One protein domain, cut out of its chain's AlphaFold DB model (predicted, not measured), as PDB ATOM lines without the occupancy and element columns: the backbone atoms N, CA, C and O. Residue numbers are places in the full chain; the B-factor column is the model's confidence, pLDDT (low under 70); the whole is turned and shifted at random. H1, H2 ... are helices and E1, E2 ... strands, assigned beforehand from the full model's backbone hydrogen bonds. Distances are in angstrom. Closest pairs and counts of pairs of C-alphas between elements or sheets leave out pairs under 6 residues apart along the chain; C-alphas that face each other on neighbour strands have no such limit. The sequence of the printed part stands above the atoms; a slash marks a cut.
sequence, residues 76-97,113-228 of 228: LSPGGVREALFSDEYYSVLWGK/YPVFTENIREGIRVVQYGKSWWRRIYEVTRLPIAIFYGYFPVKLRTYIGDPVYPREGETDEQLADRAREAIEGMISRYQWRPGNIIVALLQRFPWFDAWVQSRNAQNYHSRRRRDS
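What this domain is: This is residues 76 to 97 and 113 to 228 of the 228 residues of an uncharacterized protein of Mesocestoides corti (UniProt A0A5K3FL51). What does the model look like? Two small two-stranded ribbons, E1 with E4 and E2 with E3, are joined by the short helix H2, and the long helix H4 packs with residues 179 to 190 on E1 and E4, chiefly on E1. The second long helix, H6, meets the end of H4 with H5 close by, while H3 lies at the far side of the domain, near H1. What is it made of? The printed part has 138 residues, with six named helices and four named strands in the order H1 E1 H2 E2 H3 E3 E4 H4 H5 H6; both sheets are antiparallel and the class is mostly helix. It is compact, with a radius of gyration of the C-alphas of 16.6 A and spans of 46 by 45 by 25 A.

How they stand to each other: How do the strands pair? E1, residues 115 to 118, and E4, residues 157 to 160, are antiparallel at 159 degrees, with N 118 and O 157 at 2.8 A. E2, residues 124 to 126, and E3, residues 148 to 150, are antiparallel at 145 degrees, with N 125 and O 149 at 2.8 A. Where do the long helices come? H4, residues 172 to 190, comes closest to E1 at the C-alphas of Phe 116 and Ile 183, 6.6 A. With residues 188 to 190 alone it touches residues 213 to 220 of H6, residues 206 to 224, at a steep tilt of 49 degrees, opposite ways; the closest C-alphas, of Arg 189 and Tyr 220, are 5.3 A apart. And the other helices? H2, residues 120 to 123, and H5, residues 197 to 202, only just touch, with 3 pairs of C-alphas within 8 A, the closest those of Glu 122 and Ile 197, 5.1 A. H1, residues 80 to 86, and H3, residues 131 to 141, are near each other, with 10 pairs of C-alphas within 10 A. Every O i to N i+4 pair is within hydrogen-bond range in H1, H3, H4, H5 and H6; H2 is too short for such a pair.

Where its parts are: How long are the longer helices? From first to last C-alpha, H4 measures 26.8 A, H6 27.1 A and H3 14.8 A. Where are the anchors? H1 begins at C-alpha 80, (293.154, 262.754, 259.857), and H6 ends at C-alpha 224, (313.125, 270.268, 279.359).

The domain as a whole: How large is it? The two C-alphas farthest apart, of Gly 169 and Trp 207, are 48.2 A apart. Which breaks and links stand out? Residues 98 to 112 are not printed, and C-alphas 97 and 113 are 19.7 A apart across the cut; E4 to H4 is a long link of 11 residues. Where is confidence low? Residues 128 to 146 and residue 228 are under 70, against a mean pLDDT of the printed part of 88.6.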
ATOM      1  N   LEU A  76     299.504 255.653 259.141       92.12
ATOM      2  CA  LEU A  76     298.298 256.181 259.775       92.12
ATOM      3  C   LEU A  76     298.503 257.651 260.142       92.12
ATOM      4  O   LEU A  76     299.542 258.020 260.681       92.12
ATOM      5  N   SER A  77     297.488 258.478 259.893       91.81
ATOM      6  CA  SER A  77     297.424 259.873 260.335       91.81
ATOM      7  C   SER A  77     296.321 260.017 261.397       91.81
ATOM      8  O   SER A  77     295.155 260.222 261.051       91.81
ATOM      9  N   PRO A  78     296.632 259.896 262.704       92.62
ATOM     10  CA  PRO A  78     295.606 259.855 263.755       92.62
ATOM     11  C   PRO A  78     294.695 261.096 263.772       92.62
ATOM     12  O   PRO A  78     293.476 260.999 263.950       92.62
ATOM     13  N   GLY A  79     295.267 262.272 263.499       88.19
ATOM     14  CA  GLY A  79     294.541 263.535 263.381       88.19
ATOM     15  C   GLY A  79     293.655 263.648 262.132       88.19
ATOM     16  O   GLY A  79     292.685 264.418 262.122       88.19
ATOM     17  N   GLY A  80     293.910 262.827 261.108       87.00
ATOM     18  CA  GLY A  80     293.154 262.754 259.857       87.00
ATOM     19  C   GLY A  80     292.855 264.119 259.227       87.00
ATOM     20  O   GLY A  80     293.581 265.096 259.408       87.00
ATOM     21  N   VAL A  81     291.721 264.204 258.530       81.88
ATOM     22  CA  VAL A  81     291.271 265.448 257.879       81.88
ATOM     23  C   VAL A  81     291.065 266.584 258.892       81.88
ATOM     24  O   VAL A  81     291.404 267.726 258.610       81.88
ATOM     25  N   ARG A  82     290.575 266.284 260.104       82.69
ATOM     26  CA  ARG A  82     290.356 267.298 261.150       82.69
ATOM     27  C   ARG A  82     291.650 268.043 261.501       82.69
ATOM     28  O   ARG A  82     291.662 269.267 261.524       82.69
ATOM     29  N   GLU A  83     292.734 267.331 261.768       88.25
ATOM     30  CA  GLU A  83     294.024 267.957 262.077       88.25
ATOM     31  C   GLU A  83     294.639 268.647 260.856       88.25
ATOM     32  O   GLU A  83     295.199 269.738 260.986       88.25
ATOM     33  N   ALA A  84     294.491 268.058 259.665       85.19
ATOM     34  CA  ALA A  84     294.945 268.683 258.425       85.19
ATOM     35  C   ALA A  84     294.309 270.073 258.234       85.19
ATOM     36  O   ALA A  84     295.016 271.036 257.943       85.19
ATOM     37  N   LEU A  85     293.002 270.194 258.491       81.69
ATOM     38  CA  LEU A  85     292.249 271.434 258.298       81.69
ATOM     39  C   LEU A  85     292.381 272.442 259.445       81.69
ATOM     40  O   LEU A  85     292.382 273.643 259.183       81.69
ATOM     41  N   PHE A  86     292.462 271.988 260.701       82.94
ATOM     42  CA  PHE A  86     292.278 272.873 261.862       82.94
ATOM     43  C   PHE A  86     293.513 273.112 262.728       82.94
ATOM     44  O   PHE A  86     293.434 273.970 263.610       82.94
ATOM     45  N   SER A  87     294.618 272.389 262.531       84.31
ATOM     46  CA  SER A  87     295.822 272.657 263.325       84.31
ATOM     47  C   SER A  87     296.538 273.928 262.856       84.31
ATOM     48  O   SER A  87     296.427 274.368 261.706       84.31
ATOM     49  N   ASP A  88     297.162 274.583 263.821       87.62
ATOM     50  CA  ASP A  88     297.608 275.968 263.785       87.62
ATOM     51  C   ASP A  88     299.118 276.074 263.525       87.62
ATOM     52  O   ASP A  88     299.826 275.089 263.308       87.62
ATOM     53  N   GLU A  89     299.628 277.301 263.531       90.50
ATOM     54  CA  GLU A  89     301.053 277.605 263.461       90.50
ATOM     55  C   GLU A  89     301.854 277.053 264.651       90.50
ATOM     56  O   GLU A  89     303.073 276.932 264.563       90.50
ATOM     57  N   TYR A  90     301.206 276.655 265.745       92.62
ATOM     58  CA  TYR A  90     301.876 276.007 266.874       92.62
ATOM     59  C   TYR A  90     302.043 274.499 266.683       92.62
ATOM     60  O   TYR A  90     302.680 273.852 267.521       92.62
ATOM     61  N   TYR A  91     301.544 273.957 265.563       93.25
ATOM     62  CA  TYR A  91     301.573 272.531 265.258       93.25
ATOM     63  C   TYR A  91     300.873 271.710 266.350       93.25
ATOM     64  O   TYR A  91     301.303 270.611 266.695       93.25
ATOM     65  N   SER A  92     299.779 272.244 266.900       90.81
ATOM     66  CA  SER A  92     298.994 271.554 267.923       90.81
ATOM     67  C   SER A  92     298.473 270.213 267.396       90.81
ATOM     68  O   SER A  92     297.941 270.150 266.280       90.81
ATOM     69  N   VAL A  93     298.618 269.154 268.197       93.38
ATOM     70  CA  VAL A  93     298.138 267.803 267.879       93.38
ATOM     71  C   VAL A  93     296.645 267.700 268.216       93.38
ATOM     72  O   VAL A  93     296.226 267.974 269.337       93.38
ATOM     73  N   LEU A  94     295.815 267.322 267.240       91.31
ATOM     74  CA  LEU A  94     294.347 267.380 267.300       91.31
ATOM     75  C   LEU A  94     293.691 266.007 267.087       91.31
ATOM     76  O   LEU A  94     292.736 265.864 266.315       91.31
ATOM     77  N   TRP A  95     294.175 264.982 267.786       92.69
ATOM     78  CA  TRP A  95     293.662 263.610 267.648       92.69
ATOM     79  C   TRP A  95     292.303 263.396 268.333       92.69
ATOM     80  O   TRP A  95     291.508 262.557 267.903       92.69
ATOM     81  N   GLY A  96     291.987 264.179 269.369       88.38
ATOM     82  CA  GLY A  96     290.753 264.028 270.143       88.38
ATOM     83  C   GLY A  96     290.659 262.643 270.792       88.38
ATOM     84  O   GLY A  96     291.595 262.196 271.439       88.38
ATOM     85  N   LYS A  97     289.534 261.943 270.602       89.44
ATOM     86  CA  LYS A  97     289.314 260.576 271.121       89.44
ATOM     87  C   LYS A  97     289.735 259.468 270.137       89.44
ATOM     88  O   LYS A  97     289.336 258.319 270.301       89.44
ATOM     89  N   TYR A 113     305.881 253.733 264.998       97.69
ATOM     90  CA  TYR A 113     306.953 254.680 264.693       97.69
ATOM     91  C   TYR A 113     306.345 256.074 264.520       97.69
ATOM     92  O   TYR A 113     305.616 256.293 263.548       97.69
ATOM     93  N   PRO A 114     306.578 257.014 265.450       97.81
ATOM     94  CA  PRO A 114     306.070 258.366 265.304       97.81
ATOM     95  C   PRO A 114     306.843 259.069 264.181       97.81
ATOM     96  O   PRO A 114     308.072 259.033 264.140       97.81
ATOM     97  N   VAL A 115     306.124 259.725 263.269       97.62
ATOM     98  CA  VAL A 115     306.715 260.427 262.121       97.62
ATOM     99  C   VAL A 115     306.253 261.877 262.122       97.62
ATOM    100  O   VAL A 115     305.058 262.154 262.212       97.62
ATOM    101  N   PHE A 116     307.199 262.807 262.007       97.31
ATOM    102  CA  PHE A 116     306.929 264.239 261.919       97.31
ATOM    103  C   PHE A 116     307.667 264.853 260.729       97.31
ATOM    104  O   PHE A 116     308.855 264.607 260.548       97.31
ATOM    105  N   THR A 117     306.983 265.686 259.946       97.25
ATOM    106  CA  THR A 117     307.591 266.422 258.831       97.25
ATOM    107  C   THR A 117     307.612 267.915 259.140       97.25
ATOM    108  O   THR A 117     306.567 268.559 259.215       97.25
ATOM    109  N   GLU A 118     308.814 268.459 259.299       97.06
ATOM    110  CA  GLU A 118     309.068 269.882 259.519       97.06
ATOM    111  C   GLU A 118     308.606 270.712 258.317       97.06
ATOM    112  O   GLU A 118     308.762 270.302 257.164       97.06
ATOM    113  N   ASN A 119     308.043 271.887 258.606       96.25
ATOM    114  CA  ASN A 119     307.536 272.870 257.644       96.25
ATOM    115  C   ASN A 119     306.361 272.422 256.763       96.25
ATOM    116  O   ASN A 119     305.986 273.128 255.823       96.25
ATOM    117  N   ILE A 120     305.738 271.274 257.052       93.88
ATOM    118  CA  ILE A 120     304.656 270.741 256.212       93.88
ATOM    119  C   ILE A 120     303.463 271.708 256.096       93.88
ATOM    120  O   ILE A 120     302.861 271.804 255.027       93.88
ATOM    121  N   ARG A 121     303.158 272.486 257.149       91.69
ATOM    122  CA  ARG A 121     302.079 273.495 257.119       91.69
ATOM    123  C   ARG A 121     302.467 274.758 256.365       91.69
ATOM    124  O   ARG A 121     301.597 275.442 255.839       91.69
ATOM    125  N   GLU A 122     303.748 275.102 256.330       93.94
ATOM    126  CA  GLU A 122     304.239 276.235 255.552       93.94
ATOM    127  C   GLU A 122     304.300 275.909 254.059       93.94
ATOM    128  O   GLU A 122     304.192 276.829 253.256       93.94
ATOM    129  N   GLY A 123     304.410 274.631 253.677       91.19
ATOM    130  CA  GLY A 123     304.328 274.205 252.279       91.19
ATOM    131  C   GLY A 123     302.928 274.390 251.692       91.19
ATOM    132  O   GLY A 123     302.781 274.943 250.603       91.19
ATOM    133  N   ILE A 124     301.890 273.967 252.421       88.38
ATOM    134  CA  ILE A 124     300.484 274.106 252.015       88.38
ATOM    135  C   ILE A 124     299.667 274.585 253.219       88.38
ATOM    136  O   ILE A 124     299.526 273.875 254.216       88.38
ATOM    137  N   ARG A 125     299.093 275.785 253.115       83.50
ATOM    138  CA  ARG A 125     298.242 276.386 254.143       83.50
ATOM    139  C   ARG A 125     296.773 276.206 253.800       83.50
ATOM    140  O   ARG A 125     296.355 276.288 252.649       83.50
ATOM    141  N   VAL A 126     295.973 276.035 254.843       80.94
ATOM    142  CA  VAL A 126     294.512 276.066 254.760       80.94
ATOM    143  C   VAL A 126     294.047 277.439 255.223       80.94
ATOM    144  O   VAL A 126     294.438 277.871 256.309       80.94
ATOM    145  N   VAL A 127     293.215 278.125 254.434       75.31
ATOM    146  CA  VAL A 127     292.592 279.391 254.846       75.31
ATOM    147  C   VAL A 127     291.766 279.147 256.110       75.31
ATOM    148  O   VAL A 127     290.836 278.350 256.122       75.31
ATOM    149  N   GLN A 128     292.127 279.836 257.190       66.38
ATOM    150  CA  GLN A 128     291.559 279.639 258.526       66.38
ATOM    151  C   GLN A 128     290.403 280.613 258.857       66.38
ATOM    152  O   GLN A 128     289.972 280.674 260.008       66.38
ATOM    153  N   TYR A 129     289.904 281.400 257.897       57.38
ATOM    154  CA  TYR A 129     288.866 282.412 258.143       57.38
ATOM    155  C   TYR A 129     287.482 281.769 258.368       57.38
ATOM    156  O   TYR A 129     287.056 280.915 257.595       57.38
ATOM    157  N   GLY A 130     286.765 282.161 259.432       59.25
ATOM    158  CA  GLY A 130     285.407 281.664 259.730       59.25
ATOM    159  C   GLY A 130     285.320 280.278 260.397       59.25
ATOM    160  O   GLY A 130     284.311 279.588 260.233       59.25
ATOM    161  N   LYS A 131     286.350 279.852 261.154       61.50
ATOM    162  CA  LYS A 131     286.478 278.484 261.716       61.50
ATOM    163  C   LYS A 131     285.224 277.932 262.398       61.50
ATOM    164  O   LYS A 131     284.985 276.739 262.276       61.50
ATOM    165  N   SER A 132     284.442 278.734 263.124       61.53
ATOM    166  CA  SER A 132     283.272 278.218 263.855       61.53
ATOM    167  C   SER A 132     282.165 277.715 262.924       61.53
ATOM    168  O   SER A 132     281.584 276.663 263.183       61.53
ATOM    169  N   TRP A 133     281.912 278.419 261.818       61.84
ATOM    170  CA  TRP A 133     280.904 278.017 260.835       61.84
ATOM    171  C   TRP A 133     281.403 276.850 259.971       61.84
ATOM    172  O   TRP A 133     280.718 275.833 259.861       61.84
ATOM    173  N   TRP A 134     282.648 276.923 259.481       62.19
ATOM    174  CA  TRP A 134     283.279 275.848 258.703       62.19
ATOM    175  C   TRP A 134     283.481 274.555 259.502       62.19
ATOM    176  O   TRP A 134     283.276 273.468 258.966       62.19
ATOM    177  N   ARG A 135     283.823 274.640 260.796       64.88
ATOM    178  CA  ARG A 135     283.920 273.469 261.682       64.88
ATOM    179  C   ARG A 135     282.565 272.799 261.853       64.88
ATOM    180  O   ARG A 135     282.501 271.582 261.756       64.88
ATOM    181  N   ARG A 136     281.495 273.575 262.050       64.88
ATOM    182  CA  ARG A 136     280.138 273.036 262.198       64.88
ATOM    183  C   ARG A 136     279.657 272.362 260.912       64.88
ATOM    184  O   ARG A 136     279.128 271.260 260.977       64.88
ATOM    185  N   ILE A 137     279.910 272.966 259.748       66.19
ATOM    186  CA  ILE A 137     279.616 272.344 258.448       66.19
ATOM    187  C   ILE A 137     280.440 271.073 258.254       66.19
ATOM    188  O   ILE A 137     279.882 270.056 257.855       66.19
ATOM    189  N   TYR A 138     281.738 271.085 258.559       64.31
ATOM    190  CA  TYR A 138     282.582 269.894 258.453       64.31
ATOM    191  C   TYR A 138     282.135 268.773 259.403       64.31
ATOM    192  O   TYR A 138     282.057 267.621 258.991       64.31
ATOM    193  N   GLU A 139     281.816 269.085 260.661       69.25
ATOM    194  CA  GLU A 139     281.362 268.088 261.640       69.25
ATOM    195  C   GLU A 139     280.034 267.440 261.221       69.25
ATOM    196  O   GLU A 139     279.840 266.248 261.466       69.25
ATOM    197  N   VAL A 140     279.168 268.194 260.535       69.00
ATOM    198  CA  VAL A 140     277.884 267.712 260.004       69.00
ATOM    199  C   VAL A 140     278.044 266.958 258.679       69.00
ATOM    200  O   VAL A 140     277.474 265.885 258.513       69.00
ATOM    201  N   THR A 141     278.814 267.493 257.730       67.19
ATOM    202  CA  THR A 141     278.886 266.965 256.352       67.19
ATOM    203  C   THR A 141     280.001 265.944 256.148       67.19
ATOM    204  O   THR A 141     279.935 265.152 255.213       67.19
ATOM    205  N   ARG A 142     281.048 265.969 256.985       66.00
ATOM    206  CA  ARG A 142     282.319 265.236 256.822       66.00
ATOM    207  C   ARG A 142     283.005 265.431 255.461       66.00
ATOM    208  O   ARG A 142     283.949 264.707 255.149       66.00
ATOM    209  N   LEU A 143     282.581 266.422 254.674       64.00
ATOM    210  CA  LEU A 143     283.173 266.737 253.379       64.00
ATOM    211  C   LEU A 143     284.429 267.600 253.577       64.00
ATOM    212  O   LEU A 143     284.371 268.601 254.295       64.00
ATOM    213  N   PRO A 144     285.569 267.255 252.951       61.97
ATOM    214  CA  PRO A 144     286.827 267.983 253.101       61.97
ATOM    215  C   PRO A 144     286.859 269.254 252.230       61.97
ATOM    216  O   PRO A 144     287.755 269.428 251.409       61.97
ATOM    217  N   ILE A 145     285.872 270.144 252.377       66.88
ATOM    218  CA  ILE A 145     285.842 271.418 251.647       66.88
ATOM    219  C   ILE A 145     286.750 272.404 252.376       66.88
ATOM    220  O   ILE A 145     286.432 272.868 253.471       66.88
ATOM    221  N   ALA A 146     287.892 272.711 251.771       68.62
ATOM    222  CA  ALA A 146     288.839 273.678 252.295       68.62
ATOM    223  C   ALA A 146     289.520 274.439 251.162       68.62
ATOM    224  O   ALA A 146     289.837 273.875 250.116       68.62
ATOM    225  N   ILE A 147     289.751 275.731 251.389       75.50
ATOM    226  CA  ILE A 147     290.533 276.558 250.476       75.50
ATOM    227  C   ILE A 147     291.993 276.424 250.892       75.50
ATOM    228  O   ILE A 147     292.387 276.850 251.981       75.50
ATOM    229  N   PHE A 148     292.781 275.811 250.018       81.75
ATOM    230  CA  PHE A 148     294.221 275.687 250.180       81.75
ATOM    231  C   PHE A 148     294.915 276.813 249.417       81.75
ATOM    232  O   PHE A 148     294.524 277.152 248.302       81.75
ATOM    233  N   TYR A 149     295.966 277.370 250.001       83.25
ATOM    234  CA  TYR A 149     296.912 278.239 249.312       83.25
ATOM    235  C   TYR A 149     298.322 277.822 249.718       83.25
ATOM    236  O   TYR A 149     298.557 277.393 250.849       83.25
ATOM    237  N   GLY A 150     299.273 277.892 248.797       85.06
ATOM    238  CA  GLY A 150     300.634 277.444 249.063       85.06
ATOM    239  C   GLY A 150     301.267 276.783 247.857       85.06
ATOM    240  O   GLY A 150     301.250 277.365 246.779       85.06
ATOM    241  N   TYR A 151     301.842 275.597 248.071       85.56
ATOM    242  CA  TYR A 151     302.929 275.024 247.265       85.56
ATOM    243  C   TYR A 151     304.211 275.854 247.352       85.56
ATOM    244  O   TYR A 151     305.008 275.919 246.416       85.56
ATOM    245  N   PHE A 152     304.418 276.493 248.506       93.50
ATOM    246  CA  PHE A 152     305.651 277.210 248.769       93.50
ATOM    247  C   PHE A 152     306.804 276.207 248.790       93.50
ATOM    248  O   PHE A 152     306.691 275.162 249.438       93.50
ATOM    249  N   PRO A 153     307.925 276.501 248.114       95.31
ATOM    250  CA  PRO A 153     309.040 275.575 248.004       95.31
ATOM    251  C   PRO A 153     309.858 275.574 249.306       95.31
ATOM    252  O   PRO A 153     311.043 275.871 249.306       95.31
ATOM    253  N   VAL A 154     309.248 275.289 250.451       96.69
ATOM    254  CA  VAL A 154     309.932 275.216 251.749       96.69
ATOM    255  C   VAL A 154     310.790 273.955 251.846       96.69
ATOM    256  O   VAL A 154     310.588 272.985 251.113       96.69
ATOM    257  N   LYS A 155     311.763 273.947 252.761       96.25
ATOM    258  CA  LYS A 155     312.543 272.737 253.043       96.25
ATOM    259  C   LYS A 155     311.749 271.820 253.972       96.25
ATOM    260  O   LYS A 155     311.501 272.184 255.119       96.25
ATOM    261  N   LEU A 156     311.381 270.642 253.471       96.88
ATOM    262  CA  LEU A 156     310.742 269.581 254.249       96.88
ATOM    263  C   LEU A 156     311.809 268.622 254.782       96.88
ATOM    264  O   LEU A 156     312.672 268.167 254.030       96.88
ATOM    265  N   ARG A 157     311.737 268.297 256.074       97.00
ATOM    266  CA  ARG A 157     312.520 267.214 256.685       97.00
ATOM    267  C   ARG A 157     311.600 266.310 257.470       97.00
ATOM    268  O   ARG A 157     310.880 266.783 258.345       97.00
ATOM    269  N   THR A 158     311.647 265.024 257.166       97.81
ATOM    270  CA  THR A 158     310.884 264.012 257.889       97.81
ATOM    271  C   THR A 158     311.775 263.353 258.929       97.81
ATOM    272  O   THR A 158     312.824 262.804 258.605       97.81
ATOM    273  N   TYR A 159     311.338 263.414 260.180       97.62
ATOM    274  CA  TYR A 159     311.953 262.768 261.326       97.62
ATOM    275  C   TYR A 159     311.124 261.541 261.694       97.62
ATOM    276  O   TYR A 159     309.902 261.629 261.838       97.62
ATOM    277  N   ILE A 160     311.802 260.409 261.846       97.75
ATOM    278  CA  ILE A 160     311.228 259.169 262.363       97.75
ATOM    279  C   ILE A 160     311.762 259.023 263.784       97.75
ATOM    280  O   ILE A 160     312.976 258.996 263.984       97.75
ATOM    281  N   GLY A 161     310.865 259.019 264.764       96.81
ATOM    282  CA  GLY A 161     311.228 258.870 266.168       96.81
ATOM    283  C   GLY A 161     311.388 257.412 266.585       96.81
ATOM    284  O   GLY A 161     311.121 256.485 265.816       96.81
ATOM    285  N   ASP A 162     311.799 257.229 267.837       97.44
ATOM    286  CA  ASP A 162     311.975 255.908 268.429       97.44
ATOM    287  C   ASP A 162     310.644 255.134 268.491       97.44
ATOM    288  O   ASP A 162     309.581 255.731 268.706       97.44
ATOM    289  N   PRO A 163     310.676 253.800 268.317       97.94
ATOM    290  CA  PRO A 163     309.475 252.978 268.347       97.94
ATOM    291  C   PRO A 163     308.778 253.015 269.713       97.94
ATOM    292  O   PRO A 163     309.373 252.756 270.761       97.94
ATOM    293  N   VAL A 164     307.465 253.237 269.691       98.00
ATOM    294  CA  VAL A 164     306.586 253.114 270.855       98.00
ATOM    295  C   VAL A 164     305.979 251.713 270.855       98.00
ATOM    296  O   VAL A 164     305.050 251.418 270.101       98.00
ATOM    297  N   TYR A 165     306.530 250.834 271.690       97.50
ATOM    298  CA  TYR A 165     306.019 249.474 271.863       97.50
ATOM    299  C   TYR A 165     304.784 249.446 272.782       97.50
ATOM    300  O   TYR A 165     304.831 250.071 273.854       97.50
ATOM    301  N   PRO A 166     303.726 248.696 272.405       96.94
ATOM    302  CA  PRO A 166     302.632 248.350 273.308       96.94
ATOM    303  C   PRO A 166     303.149 247.558 274.514       96.94
ATOM    304  O   PRO A 166     303.925 246.615 274.342       96.94
ATOM    305  N   ARG A 167     302.722 247.924 275.724       96.62
ATOM    306  CA  ARG A 167     303.008 247.169 276.957       96.62
ATOM    307  C   ARG A 167     301.898 246.154 277.243       96.62
ATOM    308  O   ARG A 167     300.765 246.305 276.788       96.62
ATOM    309  N   GLU A 168     302.212 245.118 278.013       93.69
ATOM    310  CA  GLU A 168     301.204 244.148 278.454       93.69
ATOM    311  C   GLU A 168     300.148 244.827 279.338       93.69
ATOM    312  O   GLU A 168     300.486 245.557 280.268       93.69
ATOM    313  N   GLY A 169     298.865 244.619 279.024       92.94
ATOM    314  CA  GLY A 169     297.742 245.224 279.754       92.94
ATOM    315  C   GLY A 169     297.535 246.730 279.528       92.94
ATOM    316  O   GLY A 169     296.632 247.300 280.132       92.94
ATOM    317  N   GLU A 170     298.332 247.374 278.669       94.75
ATOM    318  CA  GLU A 170     298.185 248.797 278.330       94.75
ATOM    319  C   GLU A 170     296.916 249.031 277.506       94.75
ATOM    320  O   GLU A 170     296.621 248.290 276.561       94.75
ATOM    321  N   THR A 171     296.153 250.067 277.855       97.31
ATOM    322  CA  THR A 171     294.958 250.431 277.085       97.31
ATOM    323  C   THR A 171     295.336 251.217 275.825       97.31
ATOM    324  O   THR A 171     296.428 251.784 275.714       97.31
ATOM    325  N   ASP A 172     294.431 251.285 274.845       96.75
ATOM    326  CA  ASP A 172     294.657 252.072 273.629       96.75
ATOM    327  C   ASP A 172     294.692 253.582 273.903       96.75
ATOM    328  O   ASP A 172     295.349 254.306 273.160       96.75
ATOM    329  N   GLU A 173     294.065 254.062 274.984       96.94
ATOM    330  CA  GLU A 173     294.272 255.415 275.521       96.94
ATOM    331  C   GLU A 173     295.742 255.670 275.846       96.94
ATOM    332  O   GLU A 173     296.336 256.608 275.321       96.94
ATOM    333  N   GLN A 174     296.315 254.830 276.708       97.38
ATOM    334  CA  GLN A 174     297.650 255.022 277.268       97.38
ATOM    335  C   GLN A 174     298.714 254.960 276.171       97.38
ATOM    336  O   GLN A 174     299.614 255.802 276.116       97.38
ATOM    337  N   LEU A 175     298.574 254.004 275.247       97.88
ATOM    338  CA  LEU A 175     299.466 253.907 274.099       97.88
ATOM    339  C   LEU A 175     299.298 255.098 273.140       97.88
ATOM    340  O   LEU A 175     300.295 255.609 272.622       97.88
ATOM    341  N   ALA A 176     298.066 255.569 272.912       97.50
ATOM    342  CA  ALA A 176     297.830 256.753 272.090       97.50
ATOM    343  C   ALA A 176     298.437 258.016 272.718       97.50
ATOM    344  O   ALA A 176     299.025 258.818 271.993       97.50
ATOM    345  N   ASP A 177     298.351 258.177 274.039       97.25
ATOM    346  CA  ASP A 177     298.956 259.302 274.753       97.25
ATOM    347  C   ASP A 177     300.484 259.275 274.682       97.25
ATOM    348  O   ASP A 177     301.090 260.284 274.333       97.25
ATOM    349  N   ARG A 178     301.120 258.112 274.855       97.62
ATOM    350  CA  ARG A 178     302.576 257.980 274.662       97.62
ATOM    351  C   ARG A 178     303.018 258.284 273.231       97.62
ATOM    352  O   ARG A 178     304.048 258.920 273.015       97.62
ATOM    353  N   ALA A 179     302.253 257.833 272.236       97.75
ATOM    354  CA  ALA A 179     302.531 258.155 270.838       97.75
ATOM    355  C   ALA A 179     302.355 259.658 270.553       97.75
ATOM    356  O   ALA A 179     303.132 260.238 269.790       97.75
ATOM    357  N   ARG A 180     301.363 260.297 271.188       97.19
ATOM    358  CA  ARG A 180     301.132 261.746 271.124       97.19
ATOM    359  C   ARG A 180     302.305 262.507 271.726       97.19
ATOM    360  O   ARG A 180     302.847 263.378 271.054       97.19
ATOM    361  N   GLU A 181     302.743 262.132 272.923       96.75
ATOM    362  CA  GLU A 181     303.910 262.714 273.597       96.75
ATOM    363  C   GLU A 181     305.181 262.597 272.744       96.75
ATOM    364  O   GLU A 181     305.946 263.555 272.640       96.75
ATOM    365  N   ALA A 182     305.388 261.462 272.068       97.50
ATOM    366  CA  ALA A 182     306.526 261.282 271.169       97.50
ATOM    367  C   ALA A 182     306.482 262.252 269.970       97.50
ATOM    368  O   ALA A 182     307.498 262.866 269.629       97.50
ATOM    369  N   ILE A 183     305.309 262.441 269.351       97.19
ATOM    370  CA  ILE A 183     305.131 263.396 268.245       97.19
ATOM    371  C   ILE A 183     305.249 264.845 268.729       97.19
ATOM    372  O   ILE A 183     305.970 265.630 268.112       97.19
ATOM    373  N   GLU A 184     304.615 265.205 269.844       96.12
ATOM    374  CA  GLU A 184     304.734 266.533 270.461       96.12
ATOM    375  C   GLU A 184     306.189 266.847 270.839       96.12
ATOM    376  O   GLU A 184     306.668 267.960 270.606       96.12
ATOM    377  N   GLY A 185     306.926 265.848 271.333       95.62
ATOM    378  CA  GLY A 185     308.358 265.924 271.594       95.62
ATOM    379  C   GLY A 185     309.159 266.251 270.334       95.62
ATOM    380  O   GLY A 185     309.956 267.194 270.348       95.62
ATOM    381  N   MET A 186     308.907 265.559 269.220       96.94
ATOM    382  CA  MET A 186     309.551 265.859 267.934       96.94
ATOM    383  C   MET A 186     309.184 267.246 267.399       96.94
ATOM    384  O   MET A 186     310.075 267.989 266.990       96.94
ATOM    385  N   ILE A 187     307.908 267.635 267.457       96.19
ATOM    386  CA  ILE A 187     307.451 268.978 267.071       96.19
ATOM    387  C   ILE A 187     308.190 270.030 267.902       96.19
ATOM    388  O   ILE A 187     308.695 271.014 267.365       96.19
ATOM    389  N   SER A 188     308.300 269.816 269.214       95.31
ATOM    390  CA  SER A 188     308.977 270.751 270.109       95.31
ATOM    391  C   SER A 188     310.471 270.893 269.845       95.31
ATOM    392  O   SER A 188     311.028 271.957 270.113       95.31
ATOM    393  N   ARG A 189     311.097 269.833 269.322       95.50
ATOM    394  CA  ARG A 189     312.531 269.754 269.066       95.50
ATOM    395  C   ARG A 189     312.921 270.280 267.693       95.50
ATOM    396  O   ARG A 189     313.968 270.908 267.583       95.50
ATOM    397  N   TYR A 190     312.122 270.003 266.665       96.69
ATOM    398  CA  TYR A 190     312.517 270.232 265.274       96.69
ATOM    399  C   TYR A 190     311.789 271.400 264.608       96.69
ATOM    400  O   TYR A 190     312.354 272.020 263.712       96.69
ATOM    401  N   GLN A 191     310.570 271.738 265.039       97.00
ATOM    402  CA  GLN A 191     309.772 272.771 264.382       97.00
ATOM    403  C   GLN A 191     310.045 274.159 264.968       97.00
ATOM    404  O   GLN A 191     309.941 274.374 266.179       97.00
ATOM    405  N   TRP A 192     310.288 275.135 264.091       96.12
ATOM    406  CA  TRP A 192     310.221 276.543 264.477       96.12
ATOM    407  C   TRP A 192     308.770 276.918 264.799       96.12
ATOM    408  O   TRP A 192     307.884 276.744 263.957       96.12
ATOM    409  N   ARG A 193     308.521 277.411 266.019       94.38
ATOM    410  CA  ARG A 193     307.174 277.727 266.520       94.38
ATOM    411  C   ARG A 193     307.109 279.137 267.127       94.38
ATOM    412  O   ARG A 193     307.951 279.439 267.976       94.38
ATOM    413  N   PRO A 194     306.101 279.961 266.781       94.88
ATOM    414  CA  PRO A 194     305.048 279.682 265.800       94.88
ATOM    415  C   PRO A 194     305.611 279.530 264.379       94.88
ATOM    416  O   PRO A 194     306.590 280.178 264.006       94.88
ATOM    417  N   GLY A 195     305.010 278.625 263.613       93.56
ATOM    418  CA  GLY A 195     305.380 278.314 262.242       93.56
ATOM    419  C   GLY A 195     305.265 279.542 261.347       93.56
ATOM    420  O   GLY A 195     304.301 280.305 261.427       93.56
ATOM    421  N   ASN A 196     306.274 279.760 260.506       94.25
ATOM    422  CA  ASN A 196     306.416 280.984 259.729       94.25
ATOM    423  C   ASN A 196     306.930 280.666 258.320       94.25
ATOM    424  O   ASN A 196     307.986 280.056 258.164       94.25
ATOM    425  N   ILE A 197     306.190 281.106 257.297       94.56
ATOM    426  CA  ILE A 197     306.493 280.804 255.888       94.56
ATOM    427  C   ILE A 197     307.845 281.393 255.469       94.56
ATOM    428  O   ILE A 197     308.607 280.725 254.779       94.56
ATOM    429  N   ILE A 198     308.178 282.609 255.913       95.62
ATOM    430  CA  ILE A 198     309.452 283.261 255.578       95.62
ATOM    431  C   ILE A 198     310.611 282.465 256.176       95.62
ATOM    432  O   ILE A 198     311.563 282.149 255.468       95.62
ATOM    433  N   VAL A 199     310.508 282.077 257.452       96.62
ATOM    434  CA  VAL A 199     311.523 281.233 258.106       96.62
ATOM    435  C   VAL A 199     311.675 279.909 257.351       96.62
ATOM    436  O   VAL A 199     312.789 279.547 256.983       96.62
ATOM    437  N   ALA A 200     310.569 279.232 257.034       97.00
ATOM    438  CA  ALA A 200     310.582 277.955 256.319       97.00
ATOM    439  C   ALA A 200     311.161 278.052 254.890       97.00
ATOM    440  O   ALA A 200     311.811 277.116 254.415       97.00
ATOM    441  N   LEU A 201     310.960 279.181 254.200       97.25
ATOM    442  CA  LEU A 201     311.579 279.465 252.901       97.25
ATOM    443  C   LEU A 201     313.084 279.718 253.039       97.25
ATOM    444  O   LEU A 201     313.875 279.162 252.276       97.25
ATOM    445  N   LEU A 202     313.493 280.516 254.029       97.94
ATOM    446  CA  LEU A 202     314.902 280.821 254.275       97.94
ATOM    447  C   LEU A 202     315.696 279.591 254.739       97.94
ATOM    448  O   LEU A 202     316.885 279.499 254.448       97.94
ATOM    449  N   GLN A 203     315.056 278.594 255.361       97.62
ATOM    450  CA  GLN A 203     315.688 277.306 255.697       97.62
ATOM    451  C   GLN A 203     316.183 276.511 254.476       97.62
ATOM    452  O   GLN A 203     316.884 275.511 254.637       97.62
ATOM    453  N   ARG A 204     315.879 276.934 253.242       96.75
ATOM    454  CA  ARG A 204     316.557 276.406 252.046       96.75
ATOM    455  C   ARG A 204     318.046 276.765 252.010       96.75
ATOM    456  O   ARG A 204     318.821 276.016 251.419       96.75
ATOM    457  N   PHE A 205     318.453 277.878 252.624       97.75
ATOM    458  CA  PHE A 205     319.848 278.300 252.681       97.75
ATOM    459  C   PHE A 205     320.584 277.580 253.824       97.75
ATOM    460  O   PHE A 205     320.157 277.696 254.974       97.75
ATOM    461  N   PRO A 206     321.702 276.873 253.558       97.31
ATOM    462  CA  PRO A 206     322.367 276.035 254.562       97.31
ATOM    463  C   PRO A 206     322.775 276.766 255.847       97.31
ATOM    464  O   PRO A 206     322.622 276.223 256.937       97.31
ATOM    465  N   TRP A 207     323.258 278.006 255.738       97.69
ATOM    466  CA  TRP A 207     323.683 278.805 256.893       97.69
ATOM    467  C   TRP A 207     322.501 279.193 257.792       97.69
ATOM    468  O   TRP A 207     322.592 279.099 259.017       97.69
ATOM    469  N   PHE A 208     321.375 279.587 257.192       98.00
ATOM    470  CA  PHE A 208     320.171 279.965 257.928       98.00
ATOM    471  C   PHE A 208     319.534 278.734 258.559       98.00
ATOM    472  O   PHE A 208     319.097 278.757 259.705       98.00
ATOM    473  N   ASP A 209     319.540 277.626 257.827       97.56
ATOM    474  CA  ASP A 209     319.061 276.354 258.323       97.56
ATOM    475  C   ASP A 209     319.835 275.862 259.550       97.56
ATOM    476  O   ASP A 209     319.234 275.540 260.573       97.56
ATOM    477  N   ALA A 210     321.170 275.871 259.483       97.38
ATOM    478  CA  ALA A 210     322.020 275.507 260.612       97.38
ATOM    479  C   ALA A 210     321.737 276.387 261.842       97.38
ATOM    480  O   ALA A 210     321.689 275.892 262.974       97.38
ATOM    481  N   TRP A 211     321.485 277.681 261.622       97.56
ATOM    482  CA  TRP A 211     321.071 278.601 262.677       97.56
ATOM    483  C   TRP A 211     319.706 278.225 263.276       97.56
ATOM    484  O   TRP A 211     319.599 278.128 264.501       97.56
ATOM    485  N   VAL A 212     318.688 277.947 262.451       97.19
ATOM    486  CA  VAL A 212     317.353 277.525 262.923       97.19
ATOM    487  C   VAL A 212     317.444 276.230 263.732       97.19
ATOM    488  O   VAL A 212     316.911 276.168 264.840       97.19
ATOM    489  N   GLN A 213     318.165 275.224 263.233       96.19
ATOM    490  CA  GLN A 213     318.341 273.947 263.935       96.19
ATOM    491  C   GLN A 213     319.025 274.135 265.295       96.19
ATOM    492  O   GLN A 213     318.575 273.586 266.303       96.19
ATOM    493  N   SER A 214     320.059 274.978 265.353       96.06
ATOM    494  CA  SER A 214     320.759 275.297 266.603       96.06
ATOM    495  C   SER A 214     319.839 275.990 267.613       96.06
ATOM    496  O   SER A 214     319.825 275.637 268.795       96.06
ATOM    497  N   ARG A 215     319.023 276.946 267.154       95.38
ATOM    498  CA  ARG A 215     318.037 277.641 267.995       95.38
ATOM    499  C   ARG A 215     316.958 276.694 268.513       95.38
ATOM    500  O   ARG A 215     316.637 276.742 269.699       95.38
ATOM    501  N   ASN A 216     316.436 275.814 267.662       94.69
ATOM    502  CA  ASN A 216     315.432 274.827 268.055       94.69
ATOM    503  C   ASN A 216     315.985 273.865 269.118       94.69
ATOM    504  O   ASN A 216     315.341 273.661 270.149       94.69
ATOM    505  N   ALA A 217     317.215 273.369 268.943       93.19
ATOM    506  CA  ALA A 217     317.878 272.518 269.929       93.19
ATOM    507  C   ALA A 217     318.070 273.224 271.285       93.19
ATOM    508  O   ALA A 217     317.733 272.664 272.330       93.19
ATOM    509  N   GLN A 218     318.551 274.474 271.289       92.12
ATOM    510  CA  GLN A 218     318.706 275.271 272.516       92.12
ATOM    511  C   GLN A 218     317.366 275.478 273.235       92.12
ATOM    512  O   GLN A 218     317.257 275.248 274.445       92.12
ATOM    513  N   ASN A 219     316.329 275.862 272.487       88.81
ATOM    514  CA  ASN A 219     314.986 276.068 273.020       88.81
ATOM    515  C   ASN A 219     314.422 274.780 273.629       88.81
ATOM    516  O   ASN A 219     313.897 274.818 274.743       88.81
ATOM    517  N   TYR A 220     314.592 273.643 272.952       89.88
ATOM    518  CA  TYR A 220     314.166 272.333 273.437       89.88
ATOM    519  C   TYR A 220     314.828 271.968 274.775       89.88
ATOM    520  O   TYR A 220     314.134 271.676 275.753       89.88
ATOM    521  N   HIS A 221     316.158 272.065 274.868       88.06
ATOM    522  CA  HIS A 221     316.880 271.746 276.104       88.06
ATOM    523  C   HIS A 221     316.543 272.703 277.256       88.06
ATOM    524  O   HIS A 221     316.410 272.262 278.398       88.06
ATOM    525  N   SER A 222     316.363 273.998 276.974       85.50
ATOM    526  CA  SER A 222     315.998 274.988 277.998       85.50
ATOM    527  C   SER A 222     314.595 274.786 278.584       85.50
ATOM    528  O   SER A 222     314.349 275.184 279.721       85.50
ATOM    529  N   ARG A 223     313.667 274.203 277.815       83.00
ATOM    530  CA  ARG A 223     312.320 273.857 278.291       83.00
ATOM    531  C   ARG A 223     312.354 272.587 279.123       83.00
ATOM    532  O   ARG A 223     311.928 272.617 280.264       83.00
ATOM    533  N   ARG A 224     313.007 271.534 278.622       82.69
ATOM    534  CA  ARG A 224     313.125 270.268 279.359       82.69
ATOM    535  C   ARG A 224     313.760 270.443 280.743       82.69
ATOM    536  O   ARG A 224     313.313 269.815 281.688       82.69
ATOM    537  N   ARG A 225     314.764 271.322 280.869       78.19
ATOM    538  CA  ARG A 225     315.385 271.664 282.163       78.19
ATOM    539  C   ARG A 225     314.454 272.380 283.145       78.19
ATOM    540  O   ARG A 225     314.744 272.357 284.328       78.19
ATOM    541  N   ARG A 226     313.412 273.066 282.669       77.00
ATOM    542  CA  ARG A 226     312.417 273.726 283.529       77.00
ATOM    543  C   ARG A 226     311.333 272.767 284.014       77.00
ATOM    544  O   ARG A 226     310.748 273.027 285.054       77.00
ATOM    545  N   ASP A 227     311.093 271.695 283.265       72.88
ATOM    546  CA  ASP A 227     310.060 270.695 283.555       72.88
ATOM    547  C   ASP A 227     310.598 269.480 284.348       72.88
ATOM    548  O   ASP A 227     309.834 268.563 284.642       72.88
ATOM    549  N   SER A 228     311.908 269.442 284.640       62.69
ATOM    550  CA  SER A 228     312.589 268.395 285.432       62.69
ATOM    551  C   SER A 228     312.865 268.888 286.845       62.69
ATOM    552  O   SER A 228     312.750 268.063 287.774       62.69
TER     553      SER A 228